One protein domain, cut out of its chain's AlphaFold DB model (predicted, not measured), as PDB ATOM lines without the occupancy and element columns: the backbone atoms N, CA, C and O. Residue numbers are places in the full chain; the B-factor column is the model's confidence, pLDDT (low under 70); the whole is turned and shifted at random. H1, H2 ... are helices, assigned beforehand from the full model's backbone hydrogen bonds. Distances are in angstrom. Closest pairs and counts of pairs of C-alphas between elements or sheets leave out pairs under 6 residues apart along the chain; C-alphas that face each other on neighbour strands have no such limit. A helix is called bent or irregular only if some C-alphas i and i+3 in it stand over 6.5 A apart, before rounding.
ATOM      1  N   SER A  13     -62.991  42.306 -48.271       78.50
ATOM      2  CA  SER A  13     -62.642  40.883 -48.375       78.50
ATOM      3  C   SER A  13     -61.139  40.619 -48.483       78.50
ATOM      4  O   SER A  13     -60.686  39.550 -48.083       78.50
ATOM      5  N   GLU A  14     -60.333  41.549 -49.008       81.44
ATOM      6  CA  GLU A  14     -58.864  41.444 -48.945       81.44
ATOM      7  C   GLU A  14     -58.314  41.690 -47.533       81.44
ATOM      8  O   GLU A  14     -57.314  41.087 -47.149       81.44
ATOM      9  N   ILE A  15     -58.983  42.536 -46.747       83.06
ATOM     10  CA  ILE A  15     -58.590  42.859 -45.373       83.06
ATOM     11  C   ILE A  15     -58.976  41.706 -44.435       83.06
ATOM     12  O   ILE A  15     -58.155  41.269 -43.633       83.06
ATOM     13  N   GLU A  16     -60.179  41.148 -44.581       80.69
ATOM     14  CA  GLU A  16     -60.688  40.015 -43.787       80.69
ATOM     15  C   GLU A  16     -59.906  38.711 -44.024       80.69
ATOM     16  O   GLU A  16     -59.724  37.924 -43.096       80.69
ATOM     17  N   LYS A  17     -59.374  38.496 -45.238       83.94
ATOM     18  CA  LYS A  17     -58.471  37.367 -45.553       83.94
ATOM     19  C   LYS A  17     -57.114  37.454 -44.843       83.94
ATOM     20  O   LYS A  17     -56.417  36.445 -44.759       83.94
ATOM     21  N   LEU A  18     -56.713  38.642 -44.383       83.56
ATOM     22  CA  LEU A  18     -55.403  38.884 -43.774       83.56
ATOM     23  C   LEU A  18     -55.492  39.126 -42.261       83.56
ATOM     24  O   LEU A  18     -54.664  38.621 -41.503       83.56
ATOM     25  N   ILE A  19     -56.524  39.845 -41.821       80.94
ATOM     26  CA  ILE A  19     -56.913  40.035 -40.419       80.94
ATOM     27  C   ILE A  19     -57.931  38.941 -40.047       80.94
ATOM     28  O   ILE A  19     -59.052  39.197 -39.611       80.94
ATOM     29  N   ASP A  20     -57.534  37.690 -40.279       79.19
ATOM     30  CA  ASP A  20     -58.386  36.516 -40.104       79.19
ATOM     31  C   ASP A  20     -58.533  36.108 -38.621       79.19
ATOM     32  O   ASP A  20     -58.062  36.776 -37.691       79.19
ATOM     33  N   ARG A  21     -59.190  34.967 -38.373       75.12
ATOM     34  CA  ARG A  21     -59.341  34.392 -37.026       75.12
ATOM     35  C   ARG A  21     -58.003  33.996 -36.380       75.12
ATOM     36  O   ARG A  21     -57.904  34.040 -35.153       75.12
ATOM     37  N   ASN A  22     -56.988  33.636 -37.158       81.19
ATOM     38  CA  ASN A  22     -55.729  33.086 -36.658       81.19
ATOM     39  C   ASN A  22     -54.788  34.235 -36.258       81.19
ATOM     40  O   ASN A  22     -54.301  34.283 -35.125       81.19
ATOM     41  N   PHE A  23     -54.664  35.254 -37.115       84.44
ATOM     42  CA  PHE A  23     -54.101  36.558 -36.761       84.44
ATOM     43  C   PHE A  23     -54.825  37.160 -35.544       84.44
ATOM     44  O   PHE A  23     -54.184  37.593 -34.583       84.44
ATOM     45  N   SER A  24     -56.160  37.083 -35.512       76.94
ATOM     46  CA  SER A  24     -56.975  37.535 -34.376       76.94
ATOM     47  C   SER A  24     -56.650  36.847 -33.042       76.94
ATOM     48  O   SER A  24     -56.852  37.469 -31.989       76.94
ATOM     49  N   SER A  25     -56.170  35.600 -33.049       76.75
ATOM     50  CA  SER A  25     -55.696  34.894 -31.846       76.75
ATOM     51  C   SER A  25     -54.316  35.389 -31.405       76.75
ATOM     52  O   SER A  25     -54.109  35.636 -30.211       76.75
ATOM     53  N   LEU A  26     -53.403  35.628 -32.358       82.94
ATOM     54  CA  LEU A  26     -52.061  36.152 -32.088       82.94
ATOM     55  C   LEU A  26     -52.081  37.529 -31.426       82.94
ATOM     56  O   LEU A  26     -51.466  37.714 -30.379       82.94
ATOM     57  N   VAL A  27     -52.823  38.482 -31.993       76.88
ATOM     58  CA  VAL A  27     -52.891  39.867 -31.482       76.88
ATOM     59  C   VAL A  27     -53.576  39.974 -30.116       76.88
ATOM     60  O   VAL A  27     -53.405  40.954 -29.390       76.88
ATOM     61  N   GLY A  28     -54.350  38.948 -29.748       70.56
ATOM     62  CA  GLY A  28     -54.918  38.777 -28.414       70.56
ATOM     63  C   GLY A  28     -54.011  38.026 -27.433       70.56
ATOM     64  O   GLY A  28     -54.468  37.748 -26.324       70.56
ATOM     65  N   TYR A  29     -52.786  37.648 -27.830       74.06
ATOM     66  CA  TYR A  29     -51.875  36.755 -27.099       74.06
ATOM     67  C   TYR A  29     -52.578  35.491 -26.559       74.06
ATOM     68  O   TYR A  29     -52.351  35.044 -25.426       74.06
ATOM     69  N   VAL A  30     -53.470  34.912 -27.370       76.94
ATOM     70  CA  VAL A  30     -54.212  33.679 -27.065       76.94
ATOM     71  C   VAL A  30     -53.508  32.501 -27.734       76.94
ATOM     72  O   VAL A  30     -54.006  31.945 -28.700       76.94
ATOM     73  N   PHE A  31     -52.325  32.154 -27.227       85.69
ATOM     74  CA  PHE A  31     -51.569  31.000 -27.717       85.69
ATOM     75  C   PHE A  31     -52.087  29.700 -27.085       85.69
ATOM     76  O   PHE A  31     -52.172  29.617 -25.848       85.69
ATOM     77  N   SER A  32     -52.409  28.709 -27.918       87.25
ATOM     78  CA  SER A  32     -52.450  27.297 -27.526       87.25
ATOM     79  C   SER A  32     -51.039  26.702 -27.511       87.25
ATOM     80  O   SER A  32     -50.131  27.186 -28.192       87.25
ATOM     81  N   TYR A  33     -50.866  25.666 -26.693       89.62
ATOM     82  CA  TYR A  33     -49.641  24.884 -26.581       89.62
ATOM     83  C   TYR A  33     -49.998  23.399 -26.543       89.62
ATOM     84  O   TYR A  33     -50.979  23.034 -25.889       89.62
ATOM     85  N   ASP A  34     -49.197  22.568 -27.205       90.06
ATOM     86  CA  ASP A  34     -49.242  21.111 -27.055       90.06
ATOM     87  C   ASP A  34     -48.377  20.632 -25.865       90.06
ATOM     88  O   ASP A  34     -47.674  21.414 -25.212       90.06
ATOM     89  N   ASP A  35     -48.364  19.321 -25.616       87.81
ATOM     90  CA  ASP A  35     -47.530  18.718 -24.571       87.81
ATOM     91  C   ASP A  35     -46.013  18.792 -24.859       87.81
ATOM     92  O   ASP A  35     -45.208  18.638 -23.936       87.81
ATOM     93  N   ASN A  36     -45.582  19.099 -26.089       88.00
ATOM     94  CA  ASN A  36     -44.188  19.408 -26.427       88.00
ATOM     95  C   ASN A  36     -43.797  20.866 -26.122       88.00
ATOM     96  O   ASN A  36     -42.620  21.205 -26.262       88.00
ATOM     97  N   GLY A  37     -44.728  21.729 -25.701       88.88
ATOM     98  CA  GLY A  37     -44.497  23.173 -25.560       88.88
ATOM     99  C   GLY A  37     -44.508  23.927 -26.897       88.88
ATOM    100  O   GLY A  37     -44.013  25.053 -26.982       88.88
ATOM    101  N   TYR A  38     -45.052  23.314 -27.947       93.94
ATOM    102  CA  TYR A  38     -45.199  23.875 -29.283       93.94
ATOM    103  C   TYR A  38     -46.334  24.893 -29.328       93.94
ATOM    104  O   TYR A  38     -47.481  24.571 -29.040       93.94
ATOM    105  N   ASN A  39     -46.020  26.129 -29.713       94.25
ATOM    106  CA  ASN A  39     -47.009  27.193 -29.868       94.25
ATOM    107  C   ASN A  39     -47.781  27.017 -31.186       94.25
ATOM    108  O   ASN A  39     -47.387  27.567 -32.220       94.25
ATOM    109  N   GLU A  40     -48.864  26.239 -31.162       93.81
ATOM    110  CA  GLU A  40     -49.664  25.957 -32.360       93.81
ATOM    111  C   GLU A  40     -50.208  27.241 -33.001       93.81
ATOM    112  O   GLU A  40     -50.171  27.370 -34.221       93.81
ATOM    113  N   THR A  41     -50.647  28.228 -32.211       92.38
ATOM    114  CA  THR A  41     -51.203  29.486 -32.741       92.38
ATOM    115  C   THR A  41     -50.199  30.254 -33.606       92.38
ATOM    116  O   THR A  41     -50.562  30.794 -34.651       92.38
ATOM    117  N   ILE A  42     -48.921  30.295 -33.213       94.75
ATOM    118  CA  ILE A  42     -47.863  30.893 -34.042       94.75
ATOM    119  C   ILE A  42     -47.502  29.966 -35.200       94.75
ATOM    120  O   ILE A  42     -47.514  30.388 -36.356       94.75
ATOM    121  N   PHE A  43     -47.127  28.722 -34.906       96.25
ATOM    122  CA  PHE A  43     -46.427  27.887 -35.878       96.25
ATOM    123  C   PHE A  43     -47.373  27.158 -36.838       96.25
ATOM    124  O   PHE A  43     -47.140  27.187 -38.046       96.25
ATOM    125  N   LYS A  44     -48.472  26.603 -36.324       94.81
ATOM    126  CA  LYS A  44     -49.467  25.846 -37.091       94.81
ATOM    127  C   LYS A  44     -50.540  26.752 -37.678       94.81
ATOM    128  O   LYS A  44     -50.626  26.885 -38.896       94.81
ATOM    129  N   GLU A  45     -51.302  27.448 -36.832       93.62
ATOM    130  CA  GLU A  45     -52.467  28.238 -37.261       93.62
ATOM    131  C   GLU A  45     -52.084  29.440 -38.147       93.62
ATOM    132  O   GLU A  45     -52.804  29.748 -39.099       93.62
ATOM    133  N   PHE A  46     -50.971  30.131 -37.866       93.25
ATOM    134  CA  PHE A  46     -50.587  31.346 -38.603       93.25
ATOM    135  C   PHE A  46     -49.482  31.147 -39.653       93.25
ATOM    136  O   PHE A  46     -49.558  31.747 -40.730       93.25
ATOM    137  N   LEU A  47     -48.454  30.336 -39.365       95.12
ATOM    138  CA  LEU A  47     -47.313  30.122 -40.272       95.12
ATOM    139  C   LEU A  47     -47.433  28.876 -41.165       95.12
ATOM    140  O   LEU A  47     -46.637  28.758 -42.103       95.12
ATOM    141  N   GLY A  48     -48.415  27.999 -40.919       94.88
ATOM    142  CA  GLY A  48     -48.674  26.807 -41.732       94.88
ATOM    143  C   GLY A  48     -47.561  25.762 -41.643       94.88
ATOM    144  O   GLY A  48     -47.097  25.283 -42.674       94.88
ATOM    145  N   LEU A  49     -47.083  25.479 -40.428       95.88
ATOM    146  CA  LEU A  49     -46.054  24.481 -40.137       95.88
ATOM    147  C   LEU A  49     -46.599  23.463 -39.132       95.88
ATOM    148  O   LEU A  49     -47.211  23.859 -38.146       95.88
ATOM    149  N   ASP A  50     -46.290  22.185 -39.320       94.62
ATOM    150  CA  ASP A  50     -46.583  21.133 -38.345       94.62
ATOM    151  C   ASP A  50     -45.279  20.579 -37.755       94.62
ATOM    152  O   ASP A  50     -44.334  20.294 -38.487       94.62
ATOM    153  N   LEU A  51     -45.191  20.450 -36.423       93.44
ATOM    154  CA  LEU A  51     -43.940  20.088 -35.725       93.44
ATOM    155  C   LEU A  51     -43.380  18.719 -36.152       93.44
ATOM    156  O   LEU A  51     -42.174  18.468 -36.056       93.44
ATOM    157  N   GLU A  52     -44.251  17.827 -36.611       91.62
ATOM    158  CA  GLU A  52     -43.901  16.484 -37.064       91.62
ATOM    159  C   GLU A  52     -43.009  16.517 -38.315       91.62
ATOM    160  O   GLU A  52     -42.048  15.752 -38.365       91.62
ATOM    161  N   GLU A  53     -43.195  17.484 -39.228       93.31
ATOM    162  CA  GLU A  53     -42.384  17.652 -40.453       93.31
ATOM    163  C   GLU A  53     -40.901  17.998 -40.197       93.31
ATOM    164  O   GLU A  53     -40.094  18.016 -41.130       93.31
ATOM    165  N   PHE A  54     -40.528  18.353 -38.960       93.31
ATOM    166  CA  PHE A  54     -39.225  18.944 -38.651       93.31
ATOM    167  C   PHE A  54     -38.451  18.146 -37.606       93.31
ATOM    168  O   PHE A  54     -38.786  18.154 -36.420       93.31
ATOM    169  N   GLU A  55     -37.356  17.523 -38.029       89.38
ATOM    170  CA  GLU A  55     -36.361  16.906 -37.138       89.38
ATOM    171  C   GLU A  55     -35.364  17.938 -36.582       89.38
ATOM    172  O   GLU A  55     -34.878  17.798 -35.463       89.38
ATOM    173  N   ASN A  56     -35.082  19.004 -37.341       92.94
ATOM    174  CA  ASN A  56     -34.023  19.968 -37.044       92.94
ATOM    175  C   ASN A  56     -34.554  21.411 -36.905       92.94
ATOM    176  O   ASN A  56     -35.267  21.929 -37.772       92.94
ATOM    177  N   ILE A  57     -34.136  22.078 -35.823       94.38
ATOM    178  CA  ILE A  57     -34.522  23.448 -35.457       94.38
ATOM    179  C   ILE A  57     -34.134  24.509 -36.498       94.38
ATOM    180  O   ILE A  57     -34.884  25.463 -36.707       94.38
ATOM    181  N   GLU A  58     -33.000  24.367 -37.186       94.12
ATOM    182  CA  GLU A  58     -32.559  25.331 -38.198       94.12
ATOM    183  C   GLU A  58     -33.477  25.306 -39.420       94.12
ATOM    184  O   GLU A  58     -33.845  26.358 -39.946       94.12
ATOM    185  N   ILE A  59     -33.906  24.111 -39.842       94.94
ATOM    186  CA  ILE A  59     -34.856  23.926 -40.946       94.94
ATOM    187  C   ILE A  59     -36.216  24.517 -40.559       94.94
ATOM    188  O   ILE A  59     -36.797  25.283 -41.336       94.94
ATOM    189  N   PHE A  60     -36.684  24.229 -39.341       96.88
ATOM    190  CA  PHE A  60     -37.914  24.787 -38.780       96.88
ATOM    191  C   PHE A  60     -37.888  26.324 -38.740       96.88
ATOM    192  O   PHE A  60     -38.755  26.974 -39.326       96.88
ATOM    193  N   LEU A  61     -36.855  26.931 -38.142       96.31
ATOM    194  CA  LEU A  61     -36.712  28.389 -38.075       96.31
ATOM    195  C   LEU A  61     -36.541  29.013 -39.468       96.31
ATOM    196  O   LEU A  61     -37.096  30.081 -39.735       96.31
ATOM    197  N   LYS A  62     -35.829  28.364 -40.397       95.94
ATOM    198  CA  LYS A  62     -35.694  28.818 -41.793       95.94
ATOM    199  C   LYS A  62     -37.043  28.820 -42.520       95.94
ATOM    200  O   LYS A  62     -37.323  29.771 -43.254       95.94
ATOM    201  N   LYS A  63     -37.902  27.819 -42.287       97.38
ATOM    202  CA  LYS A  63     -39.275  27.788 -42.817       97.38
ATOM    203  C   LYS A  63     -40.187  28.814 -42.140       97.38
ATOM    204  O   LYS A  63     -40.821  29.583 -42.858       97.38
ATOM    205  N   ALA A  64     -40.175  28.932 -40.812       97.06
ATOM    206  CA  ALA A  64     -40.946  29.940 -40.072       97.06
ATOM    207  C   ALA A  64     -40.639  31.370 -40.546       97.06
ATOM    208  O   ALA A  64     -41.549  32.138 -40.857       97.06
ATOM    209  N   ASN A  65     -39.354  31.700 -40.718       96.31
ATOM    210  CA  ASN A  65     -38.927  32.986 -41.271       96.31
ATOM    211  C   ASN A  65     -39.333  33.178 -42.748       96.31
ATOM    212  O   ASN A  65     -39.531  34.316 -43.175       96.31
ATOM    213  N   LYS A  66     -39.477  32.103 -43.542       97.00
ATOM    214  CA  LYS A  66     -40.002  32.182 -44.917       97.00
ATOM    215  C   LYS A  66     -41.510  32.460 -44.918       97.00
ATOM    216  O   LYS A  66     -41.926  33.392 -45.602       97.00
ATOM    217  N   SER A  67     -42.301  31.717 -44.139       96.69
ATOM    218  CA  SER A  67     -43.751  31.939 -44.001       96.69
ATOM    219  C   SER A  67     -44.057  33.348 -43.486       96.69
ATOM    220  O   SER A  67     -44.891  34.050 -44.059       96.69
ATOM    221  N   LEU A  68     -43.316  33.823 -42.477       96.56
ATOM    222  CA  LEU A  68     -43.488  35.172 -41.936       96.56
ATOM    223  C   LEU A  68     -43.199  36.257 -42.986       96.56
ATOM    224  O   LEU A  68     -43.964  37.210 -43.115       96.56
ATOM    225  N   LYS A  69     -42.142  36.093 -43.794       97.00
ATOM    226  CA  LYS A  69     -41.808  37.021 -44.892       97.00
ATOM    227  C   LYS A  69     -42.847  37.051 -46.016       97.00
ATOM    228  O   LYS A  69     -42.892  38.041 -46.741       97.00
ATOM    229  N   ILE A  70     -43.671  36.013 -46.167       95.81
ATOM    230  CA  ILE A  70     -44.826  36.036 -47.078       95.81
ATOM    231  C   ILE A  70     -45.935  36.895 -46.456       95.81
ATOM    232  O   ILE A  70     -46.285  37.919 -47.036       95.81
ATOM    233  N   LYS A  71     -46.364  36.583 -45.222       94.06
ATOM    234  CA  LYS A  71     -47.382  37.363 -44.486       94.06
ATOM    235  C   LYS A  71     -47.043  38.863 -44.420       94.06
ATOM    236  O   LYS A  71     -47.911  39.692 -44.668       94.06
ATOM    237  N   ILE A  72     -45.780  39.217 -44.149       95.81
ATOM    238  CA  ILE A  72     -45.283  40.610 -44.150       95.81
ATOM    239  C   ILE A  72     -45.547  41.302 -45.496       95.81
ATOM    240  O   ILE A  72     -46.104  42.399 -45.515       95.81
ATOM    241  N   LYS A  73     -45.209  40.649 -46.615       96.69
ATOM    242  CA  LYS A  73     -45.421  41.202 -47.961       96.69
ATOM    243  C   LYS A  73     -46.895  41.352 -48.315       96.69
ATOM    244  O   LYS A  73     -47.236  42.235 -49.093       96.69
ATOM    245  N   ASP A  74     -47.765  40.502 -47.783       93.62
ATOM    246  CA  ASP A  74     -49.200  40.590 -48.054       93.62
ATOM    247  C   ASP A  74     -49.842  41.768 -47.298       93.62
ATOM    248  O   ASP A  74     -50.642  42.496 -47.885       93.62
ATOM    249  N   PHE A  75     -49.388  42.064 -46.070       93.44
ATOM    250  CA  PHE A  75     -49.703  43.327 -45.379       93.44
ATOM    251  C   PHE A  75     -49.176  44.554 -46.138       93.44
ATOM    252  O   PHE A  75     -49.901  45.536 -46.282       93.44
ATOM    253  N   GLU A  76     -47.941  44.508 -46.645       96.56
ATOM    254  CA  GLU A  76     -47.333  45.625 -47.386       96.56
ATOM    255  C   GLU A  76     -48.111  45.940 -48.678       96.56
ATOM    256  O   GLU A  76     -48.540  47.079 -48.861       96.56
ATOM    257  N   LYS A  77     -48.431  44.928 -49.500       95.31
ATOM    258  CA  LYS A  77     -49.286  45.084 -50.696       95.31
ATOM    259  C   LYS A  77     -50.679  45.633 -50.368       95.31
ATOM    260  O   LYS A  77     -51.218  46.433 -51.130       95.31
ATOM    261  N   LEU A  78     -51.297  45.177 -49.273       92.12
ATOM    262  CA  LEU A  78     -52.634  45.624 -48.873       92.12
ATOM    263  C   LEU A  78     -52.620  47.110 -48.482       92.12
ATOM    264  O   LEU A  78     -53.483  47.875 -48.911       92.12
ATOM    265  N   ILE A  79     -51.598  47.533 -47.734       94.62
ATOM    266  CA  ILE A  79     -51.371  48.941 -47.387       94.62
ATOM    267  C   ILE A  79     -51.135  49.776 -48.654       94.62
ATOM    268  O   ILE A  79     -51.765  50.820 -48.807       94.62
ATOM    269  N   GLU A  80     -50.316  49.311 -49.603       95.06
ATOM    270  CA  GLU A  80     -50.103  49.986 -50.895       95.06
ATOM    271  C   GLU A  80     -51.401  50.142 -51.707       95.06
ATOM    272  O   GLU A  80     -51.665  51.222 -52.249       95.06
ATOM    273  N   LYS A  81     -52.250  49.104 -51.769       92.25
ATOM    274  CA  LYS A  81     -53.570  49.161 -52.427       92.25
ATOM    275  C   LYS A  81     -54.488  50.212 -51.805       92.25
ATOM    276  O   LYS A  81     -55.163  50.927 -52.539       92.25
ATOM    277  N   ILE A  82     -54.501  50.319 -50.478       90.81
ATOM    278  CA  ILE A  82     -55.340  51.285 -49.754       90.81
ATOM    279  C   ILE A  82     -54.776  52.706 -49.877       90.81
ATOM    280  O   ILE A  82     -55.533  53.650 -50.095       90.81
ATOM    281  N   ILE A  83     -53.453  52.889 -49.792       93.50
ATOM    282  CA  ILE A  83     -52.807  54.194 -50.018       93.50
ATOM    283  C   ILE A  83     -53.147  54.708 -51.423       93.50
ATOM    284  O   ILE A  83     -53.591  55.846 -51.545       93.50
ATOM    285  N   SER A  84     -53.027  53.851 -52.444       92.12
ATOM    286  CA  SER A  84     -53.322  54.169 -53.851       92.12
ATOM    287  C   SER A  84     -54.808  54.103 -54.249       92.12
ATOM    288  O   SER A  84     -55.106  54.110 -55.439       92.12
ATOM    289  N   ASP A  85     -55.732  54.019 -53.280       87.56
ATOM    290  CA  ASP A  85     -57.198  53.968 -53.465       87.56
ATOM    291  C   ASP A  85     -57.721  52.869 -54.415       87.56
ATOM    292  O   ASP A  85     -58.885  52.872 -54.810       87.56
ATOM    293  N   LYS A  86     -56.900  51.846 -54.698       87.38
ATOM    294  CA  LYS A  86     -57.324  50.597 -55.361       87.38
ATOM    295  C   LYS A  86     -58.297  49.796 -54.494       87.38
ATOM    296  O   LYS A  86     -59.071  49.003 -55.016       87.38
ATOM    297  N   ILE A  87     -58.247  50.012 -53.179       84.50
ATOM    298  CA  ILE A  87     -59.299  49.659 -52.226       84.50
ATOM    299  C   ILE A  87     -59.761  50.976 -51.599       84.50
ATOM    300  O   ILE A  87     -59.073  51.539 -50.744       84.50
ATOM    301  N   TYR A  88     -60.903  51.490 -52.055       83.00
ATOM    302  CA  TYR A  88     -61.490  52.718 -51.525       83.00
ATOM    303  C   TYR A  88     -62.144  52.456 -50.162       83.00
ATOM    304  O   TYR A  88     -62.953  51.542 -50.029       83.00
ATOM    305  N   LEU A  89     -61.810  53.275 -49.159       80.81
ATOM    306  CA  LEU A  89     -62.305  53.150 -47.776       80.81
ATOM    307  C   LEU A  89     -62.927  54.449 -47.227       80.81
ATOM    308  O   LEU A  89     -63.232  54.544 -46.037       80.81
ATOM    309  N   GLY A  90     -63.090  55.477 -48.070       82.56
ATOM    310  CA  GLY A  90     -63.693  56.764 -47.702       82.56
ATOM    311  C   GLY A  90     -63.169  57.339 -46.375       82.56
ATOM    312  O   GLY A  90     -61.963  57.383 -46.129       82.56
ATOM    313  N   LYS A  91     -64.089  57.740 -45.483       80.06
ATOM    314  CA  LYS A  91     -63.760  58.291 -44.152       80.06
ATOM    315  C   LYS A  91     -63.007  57.313 -43.230       80.06
ATOM    316  O   LYS A  91     -62.376  57.766 -42.281       80.06
ATOM    317  N   ALA A  92     -63.040  56.002 -43.488       81.12
ATOM    318  CA  ALA A  92     -62.366  54.997 -42.660       81.12
ATOM    319  C   ALA A  92     -60.872  54.811 -42.994       81.12
ATOM    320  O   ALA A  92     -60.135  54.249 -42.179       81.12
ATOM    321  N   LYS A  93     -60.402  55.307 -44.153       85.94
ATOM    322  CA  LYS A  93     -59.039  55.084 -44.682       85.94
ATOM    323  C   LYS A  93     -57.927  55.309 -43.646       85.94
ATOM    324  O   LYS A  93     -57.062  54.450 -43.504       85.94
ATOM    325  N   ASN A  94     -57.968  56.402 -42.882       86.19
ATOM    326  CA  ASN A  94     -56.917  56.734 -41.906       86.19
ATOM    327  C   ASN A  94     -56.862  55.762 -40.716       86.19
ATOM    328  O   ASN A  94     -55.780  55.302 -40.351       86.19
ATOM    329  N   TYR A  95     -58.018  55.416 -40.136       84.19
ATOM    330  CA  TYR A  95     -58.105  54.440 -39.043       84.19
ATOM    331  C   TYR A  95     -57.585  53.071 -39.495       84.19
ATOM    332  O   TYR A  95     -56.776  52.449 -38.806       84.19
ATOM    333  N   ILE A  96     -58.007  52.635 -40.687       85.69
ATOM    334  CA  ILE A  96     -57.645  51.334 -41.252       85.69
ATOM    335  C   ILE A  96     -56.153  51.284 -41.610       85.69
ATOM    336  O   ILE A  96     -55.491  50.292 -41.308       85.69
ATOM    337  N   LEU A  97     -55.584  52.362 -42.161       87.94
ATOM    338  CA  LEU A  97     -54.146  52.451 -42.431       87.94
ATOM    339  C   LEU A  97     -53.299  52.439 -41.152       87.94
ATOM    340  O   LEU A  97     -52.361  51.645 -41.092       87.94
ATOM    341  N   LYS A  98     -53.632  53.233 -40.116       86.19
ATOM    342  CA  LYS A  98     -52.923  53.170 -38.817       86.19
ATOM    343  C   LYS A  98     -52.973  51.744 -38.258       86.19
ATOM    344  O   LYS A  98     -51.948  51.203 -37.852       86.19
ATOM    345  N   ASN A  99     -54.133  51.095 -38.334       84.69
ATOM    346  CA  ASN A  99     -54.314  49.750 -37.811       84.69
ATOM    347  C   ASN A  99     -53.550  48.661 -38.585       84.69
ATOM    348  O   ASN A  99     -52.965  47.761 -37.980       84.69
ATOM    349  N   LEU A 100     -53.499  48.750 -39.917       88.00
ATOM    350  CA  LEU A 100     -52.695  47.851 -40.750       88.00
ATOM    351  C   LEU A 100     -51.188  48.073 -40.554       88.00
ATOM    352  O   LEU A 100     -50.419  47.115 -40.612       88.00
ATOM    353  N   GLN A 101     -50.754  49.303 -40.270       88.88
ATOM    354  CA  GLN A 101     -49.358  49.616 -39.946       88.88
ATOM    355  C   GLN A 101     -48.955  49.068 -38.565       88.88
ATOM    356  O   GLN A 101     -47.904  48.440 -38.441       88.88
ATOM    357  N   GLU A 102     -49.806  49.221 -37.544       86.50
ATOM    358  CA  GLU A 102     -49.657  48.550 -36.240       86.50
ATOM    359  C   GLU A 102     -49.587  47.020 -36.408       86.50
ATOM    360  O   GLU A 102     -48.692  46.371 -35.857       86.50
ATOM    361  N   SER A 103     -50.471  46.466 -37.248       87.44
ATOM    362  CA  SER A 103     -50.517  45.042 -37.610       87.44
ATOM    363  C   SER A 103     -49.210  44.551 -38.235       87.44
ATOM    364  O   SER A 103     -48.592  43.608 -37.740       87.44
ATOM    365  N   LEU A 104     -48.734  45.239 -39.274       90.81
ATOM    366  CA  LEU A 104     -47.474  44.942 -39.954       90.81
ATOM    367  C   LEU A 104     -46.267  45.009 -39.004       90.81
ATOM    368  O   LEU A 104     -45.375  44.161 -39.076       90.81
ATOM    369  N   ASN A 105     -46.237  45.982 -38.090       89.88
ATOM    370  CA  ASN A 105     -45.136  46.148 -37.141       89.88
ATOM    371  C   ASN A 105     -45.063  45.003 -36.114       89.88
ATOM    372  O   ASN A 105     -43.966  44.536 -35.802       89.88
ATOM    373  N   PHE A 106     -46.201  44.476 -35.653       89.44
ATOM    374  CA  PHE A 106     -46.228  43.253 -34.842       89.44
ATOM    375  C   PHE A 106     -45.789  42.023 -35.624       89.44
ATOM    376  O   PHE A 106     -44.983  41.252 -35.115       89.44
ATOM    377  N   VAL A 107     -46.265  41.840 -36.861       91.38
ATOM    378  CA  VAL A 107     -45.859  40.692 -37.689       91.38
ATOM    379  C   VAL A 107     -44.353  40.746 -37.976       91.38
ATOM    380  O   VAL A 107     -43.688  39.717 -37.947       91.38
ATOM    381  N   LYS A 108     -43.766  41.940 -38.120       92.81
ATOM    382  CA  LYS A 108     -42.305  42.125 -38.142       92.81
ATOM    383  C   LYS A 108     -41.647  41.767 -36.798       92.81
ATOM    384  O   LYS A 108     -40.607  41.112 -36.794       92.81
ATOM    385  N   ASN A 109     -42.253  42.106 -35.657       91.75
ATOM    386  CA  ASN A 109     -41.752  41.700 -34.336       91.75
ATOM    387  C   ASN A 109     -41.940  40.197 -34.019       91.75
ATOM    388  O   ASN A 109     -41.195  39.655 -33.199       91.75
ATOM    389  N   LEU A 110     -42.858  39.484 -34.685       92.88
ATOM    390  CA  LEU A 110     -43.008  38.032 -34.520       92.88
ATOM    391  C   LEU A 110     -41.719  37.271 -34.873       92.88
ATOM    392  O   LEU A 110     -41.496  36.209 -34.307       92.88
ATOM    393  N   GLU A 111     -40.817  37.820 -35.699       93.19
ATOM    394  CA  GLU A 111     -39.493  37.225 -35.962       93.19
ATOM    395  C   GLU A 111     -38.637  37.085 -34.684       93.19
ATOM    396  O   GLU A 111     -37.786  36.198 -34.580       93.19
ATOM    397  N   ASN A 112     -38.853  37.958 -33.696       95.12
ATOM    398  CA  ASN A 112     -38.220  37.876 -32.380       95.12
ATOM    399  C   ASN A 112     -38.947  36.841 -31.505       95.12
ATOM    400  O   ASN A 112     -38.309  35.946 -30.952       95.12
ATOM    401  N   ILE A 113     -40.282  36.915 -31.441       94.38
ATOM    402  CA  ILE A 113     -41.130  36.027 -30.625       94.38
ATOM    403  C   ILE A 113     -40.997  34.555 -31.057       94.38
ATOM    404  O   ILE A 113     -40.861  33.686 -30.203       94.38
ATOM    405  N   ILE A 114     -40.935  34.270 -32.362       95.75
ATOM    406  CA  ILE A 114     -40.694  32.934 -32.938       95.75
ATOM    407  C   ILE A 114     -39.450  32.273 -32.336       95.75
ATOM    408  O   ILE A 114     -39.490  31.099 -31.979       95.75
ATOM    409  N   LYS A 115     -38.350  33.021 -32.190       95.00
ATOM    410  CA  LYS A 115     -37.080  32.494 -31.667       95.00
ATOM    411  C   LYS A 115     -37.164  32.200 -30.171       95.00
ATOM    412  O   LYS A 115     -36.560  31.237 -29.722       95.00
ATOM    413  N   ILE A 116     -37.927  33.002 -29.427       95.25
ATOM    414  CA  ILE A 116     -38.199  32.795 -28.000       95.25
ATOM    415  C   ILE A 116     -39.075  31.556 -27.787       95.25
ATOM    416  O   ILE A 116     -38.717  30.675 -27.009       95.25
ATOM    417  N   GLU A 117     -40.199  31.464 -28.499       95.06
ATOM    418  CA  GLU A 117     -41.156  30.359 -28.375       95.06
ATOM    419  C   GLU A 117     -40.562  29.034 -28.879       95.06
ATOM    420  O   GLU A 117     -40.841  27.983 -28.308       95.06
ATOM    421  N   ALA A 118     -39.660  29.064 -29.865       95.00
ATOM    422  CA  ALA A 118     -38.949  27.871 -30.322       95.00
ATOM    423  C   ALA A 118     -38.041  27.233 -29.249       95.00
ATOM    424  O   ALA A 118     -37.842  26.022 -29.277       95.00
ATOM    425  N   GLN A 119     -37.546  27.997 -28.262       93.69
ATOM    426  CA  GLN A 119     -36.790  27.450 -27.118       93.69
ATOM    427  C   GLN A 119     -37.658  26.672 -26.112       93.69
ATOM    428  O   GLN A 119     -37.136  26.130 -25.134       93.69
ATOM    429  N   LYS A 120     -38.985  26.680 -26.290       92.56
ATOM    430  CA  LYS A 120     -39.948  25.955 -25.446       92.56
ATOM    431  C   LYS A 120     -40.299  24.581 -26.016       92.56
ATOM    432  O   LYS A 120     -40.814  23.743 -25.283       92.56
ATOM    433  N   ILE A 121     -39.994  24.354 -27.297       93.81
ATOM    434  CA  ILE A 121     -40.270  23.107 -28.007       93.81
ATOM    435  C   ILE A 121     -39.298  22.030 -27.511       93.81
ATOM    436  O   ILE A 121     -38.130  21.995 -27.911       93.81
ATOM    437  N   LYS A 122     -39.793  21.121 -26.664       91.50
ATOM    438  CA  LYS A 122     -39.008  20.045 -26.031       91.50
ATOM    439  C   LYS A 122     -38.236  19.203 -27.056       91.50
ATOM    440  O   LYS A 122     -37.060  18.928 -26.836       91.50
ATOM    441  N   LYS A 123     -38.865  18.885 -28.201       92.12
ATOM    442  CA  LYS A 123     -38.301  18.089 -29.315       92.12
ATOM    443  C   LYS A 123     -36.915  18.560 -29.779       92.12
ATOM    444  O   LYS A 123     -36.101  17.734 -30.172       92.12
ATOM    445  N   PHE A 124     -36.643  19.868 -29.748       91.56
ATOM    446  CA  PHE A 124     -35.426  20.443 -30.334       91.56
ATOM    447  C   PHE A 124     -34.294  20.729 -29.339       91.56
ATOM    448  O   PHE A 124     -33.192  21.042 -29.781       91.56
ATOM    449  N   ASN A 125     -34.554  20.688 -28.024       89.19
ATOM    450  CA  ASN A 125     -33.605  21.087 -26.968       89.19
ATOM    451  C   ASN A 125     -32.864  22.424 -27.248       89.19
ATOM    452  O   ASN A 125     -31.686  22.596 -26.936       89.19
ATOM    453  N   PHE A 126     -33.543  23.371 -27.902       92.19
ATOM    454  CA  PHE A 126     -32.921  24.579 -28.441       92.19
ATOM    455  C   PHE A 126     -32.806  25.693 -27.393       92.19
ATOM    456  O   PHE A 126     -33.784  26.033 -26.725       92.19
ATOM    457  N   LYS A 127     -31.629  26.325 -27.311       92.88
ATOM    458  CA  LYS A 127     -31.387  27.534 -26.512       92.88
ATOM    459  C   LYS A 127     -30.596  28.576 -27.299       92.88
ATOM    460  O   LYS A 127     -29.669  28.254 -28.038       92.88
ATOM    461  N   LEU A 128     -30.962  29.839 -27.108       92.94
ATOM    462  CA  LEU A 128     -30.248  31.006 -27.611       92.94
ATOM    463  C   LEU A 128     -29.081  31.350 -26.675       92.94
ATOM    464  O   LEU A 128     -29.198  31.271 -25.453       92.94
ATOM    465  N   GLU A 129     -27.971  31.829 -27.235       93.81
ATOM    466  CA  GLU A 129     -26.920  32.485 -26.447       93.81
ATOM    467  C   GLU A 129     -27.504  33.672 -25.666       93.81
ATOM    468  O   GLU A 129     -28.221  34.494 -26.241       93.81
ATOM    469  N   LYS A 130     -27.134  33.830 -24.387       92.56
ATOM    470  CA  LYS A 130     -27.652  34.894 -23.501       92.56
ATOM    471  C   LYS A 130     -27.559  36.303 -24.112       92.56
ATOM    472  O   LYS A 130     -28.470  37.114 -23.972       92.56
ATOM    473  N   THR A 131     -26.487  36.591 -24.851       93.94
ATOM    474  CA  THR A 131     -26.269  37.877 -25.541       93.94
ATOM    475  C   THR A 131     -27.190  38.088 -26.749       93.94
ATOM    476  O   THR A 131     -27.553  39.227 -27.047       93.94
ATOM    477  N   LYS A 132     -27.594  37.012 -27.440       94.50
ATOM    478  CA  LYS A 132     -28.600  37.033 -28.514       94.50
ATOM    479  C   LYS A 132     -30.008  37.115 -27.924       94.50
ATOM    480  O   LYS A 132     -30.799  37.931 -28.389       94.50
ATOM    481  N   LEU A 133     -30.287  36.342 -26.871       94.44
ATOM    482  CA  LEU A 133     -31.547  36.341 -26.123       94.44
ATOM    483  C   LEU A 133     -31.891  37.740 -25.592       94.44
ATOM    484  O   LEU A 133     -32.951  38.268 -25.927       94.44
ATOM    485  N   LYS A 134     -30.967  38.395 -24.876       93.31
ATOM    486  CA  LYS A 134     -31.174  39.758 -24.362       93.31
ATOM    487  C   LYS A 134     -31.521  40.758 -25.476       93.31
ATOM    488  O   LYS A 134     -32.532  41.444 -25.382       93.31
ATOM    489  N   LYS A 135     -30.768  40.760 -26.583       94.75
ATOM    490  CA  LYS A 135     -31.021  41.624 -27.760       94.75
ATOM    491  C   LYS A 135     -32.337  41.328 -28.492       94.75
ATOM    492  O   LYS A 135     -32.796  42.152 -29.283       94.75
ATOM    493  N   ILE A 136     -32.919  40.143 -28.297       94.94
ATOM    494  CA  ILE A 136     -34.236  39.765 -28.825       94.94
ATOM    495  C   ILE A 136     -35.334  40.277 -27.882       94.94
ATOM    496  O   ILE A 136     -36.294  40.880 -28.358       94.94
ATOM    497  N   LEU A 137     -35.163  40.127 -26.564       93.75
ATOM    498  CA  LEU A 137     -36.092  40.651 -25.557       93.75
ATOM    499  C   LEU A 137     -36.161  42.187 -25.583       93.75
ATOM    500  O   LEU A 137     -37.257  42.725 -25.699       93.75
ATOM    501  N   GLU A 138     -35.021  42.887 -25.639       92.88
ATOM    502  CA  GLU A 138     -34.946  44.358 -25.773       92.88
ATOM    503  C   GLU A 138     -35.760  44.892 -26.973       92.88
ATOM    504  O   GLU A 138     -36.377  45.957 -26.903       92.88
ATOM    505  N   LYS A 139     -35.794  44.150 -28.092       93.56
ATOM    506  CA  LYS A 139     -36.600  44.505 -29.275       93.56
ATOM    507  C   LYS A 139     -38.091  44.276 -29.054       93.56
ATOM    508  O   LYS A 139     -38.890  45.119 -29.463       93.56
ATOM    509  N   ILE A 140     -38.451  43.153 -28.431       92.31
ATOM    510  CA  ILE A 140     -39.840  42.811 -28.113       92.31
ATOM    511  C   ILE A 140     -40.412  43.852 -27.146       92.31
ATOM    512  O   ILE A 140     -41.437  44.452 -27.456       92.31
ATOM    513  N   GLU A 141     -39.708  44.141 -26.051       90.12
ATOM    514  CA  GLU A 141     -40.114  45.135 -25.052       90.12
ATOM    515  C   GLU A 141     -40.219  46.540 -25.654       90.12
ATOM    516  O   GLU A 141     -41.204  47.236 -25.407       90.12
ATOM    517  N   LYS A 142     -39.274  46.953 -26.514       90.00
ATOM    518  CA  LYS A 142     -39.354  48.249 -27.208       90.00
ATOM    519  C   LYS A 142     -40.593  48.356 -28.103       90.00
ATOM    520  O   LYS A 142     -41.267  49.382 -28.062       90.00
ATOM    521  N   PHE A 143     -40.894  47.328 -28.903       88.06
ATOM    522  CA  PHE A 143     -42.100  47.304 -29.741       88.06
ATOM    523  C   PHE A 143     -43.375  47.327 -28.884       88.06
ATOM    524  O   PHE A 143     -44.286  48.122 -29.113       88.06
ATOM    525  N   GLU A 144     -43.440  46.470 -27.868       86.06
ATOM    526  CA  GLU A 144     -44.614  46.358 -27.011       86.06
ATOM    527  C   GLU A 144     -44.834  47.607 -26.164       86.06
ATOM    528  O   GLU A 144     -45.983  47.945 -25.907       86.06
ATOM    529  N   LYS A 145     -43.786  48.337 -25.773       85.12
ATOM    530  CA  LYS A 145     -43.923  49.615 -25.068       85.12
ATOM    531  C   LYS A 145     -44.601  50.687 -25.927       85.12
ATOM    532  O   LYS A 145     -45.333  51.509 -25.384       85.12
ATOM    533  N   THR A 146     -44.443  50.647 -27.254       80.75
ATOM    534  CA  THR A 146     -45.179  51.527 -28.183       80.75
ATOM    535  C   THR A 146     -46.676  51.201 -28.244       80.75
ATOM    536  O   THR A 146     -47.488  52.111 -28.339       80.75
ATOM    537  N   ILE A 147     -47.056  49.923 -28.158       76.94
ATOM    538  CA  ILE A 147     -48.451  49.465 -28.323       76.94
ATOM    539  C   ILE A 147     -49.204  49.384 -26.985       76.94
ATOM    540  O   ILE A 147     -50.353  49.806 -26.858       76.94
ATOM    541  N   TYR A 148     -48.554  48.813 -25.974       77.88
ATOM    542  CA  TYR A 148     -49.114  48.455 -24.673       77.88
ATOM    543  C   TYR A 148     -48.634  49.378 -23.535       77.88
ATOM    544  O   TYR A 148     -49.058  49.228 -22.388       77.88
ATOM    545  N   GLY A 149     -47.772  50.354 -23.828       80.44
ATOM    546  CA  GLY A 149     -47.217  51.269 -22.834       80.44
ATOM    547  C   GLY A 149     -46.216  50.620 -21.872       80.44
ATOM    548  O   GLY A 149     -45.810  49.464 -22.025       80.44
TER     549      GLY A 149
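What this domain is: This is residues 13 to 149 of the 529 residues of an uncharacterized protein of Candidatus Gracilibacteria bacterium (UniProt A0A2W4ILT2). H4 and H5 form a long helical hairpin, and H6 folds back along part of H5. Short H1, H2 and H3 are strung along the hairpin's side. The printed part has 137 residues, 92 of them in six named helices in order H1 to H6 and no named strand, of the class all helix; it is compact, with a radius of gyration of the C-alphas of 16.3 A, and spans 51 by 31 by 23 A.

How they stand to each other: H5, residues 90 to 118, irregular with C-alphas 91 and 94 7.4 A apart, touches H4, residues 57 to 83, opposite ways at a shallow tilt of 8 degrees; their closest C-alphas, of Phe 75 and Leu 104, are 6.1 A apart. With residues 106 to 116 alone, H5 touches H6, residues 130 to 148, in another hairpin; closest C-alphas Asn 112 and Ile 136, 5.7 A. H3, residues 40 to 46, touches H2, residues 21 to 26; closest C-alphas Phe 46 and Asn 22, 5.8 A. H1, residues 13 to 16, is close to but not clearly touching H4; closest C-alphas Ile 15 and Leu 78, 7.4 A. Every O i to N i+4 pair is within hydrogen-bond range in H2 and H4, but 20 of 25 in H5, 12 of 15 in H6 and 1 of 3 in H3, with 1 of 4 O i to N i+3 pairs.

Where its parts are: H4 measures 38.6 A, H5 41.8 A and H6 25.4 A. H1 begins at C-alpha 13, (-62.642, 40.883, -48.375); H6 ends at C-alpha 148, (-49.114, 48.455, -24.673).

The domain as a whole: The farthest C-alphas, of Gly 90 and Asn 125, are 51.1 A apart. The printed part has no cut; the links H2 to H3 and H5 to H6 are long. No printed residue is under 70 in pLDDT.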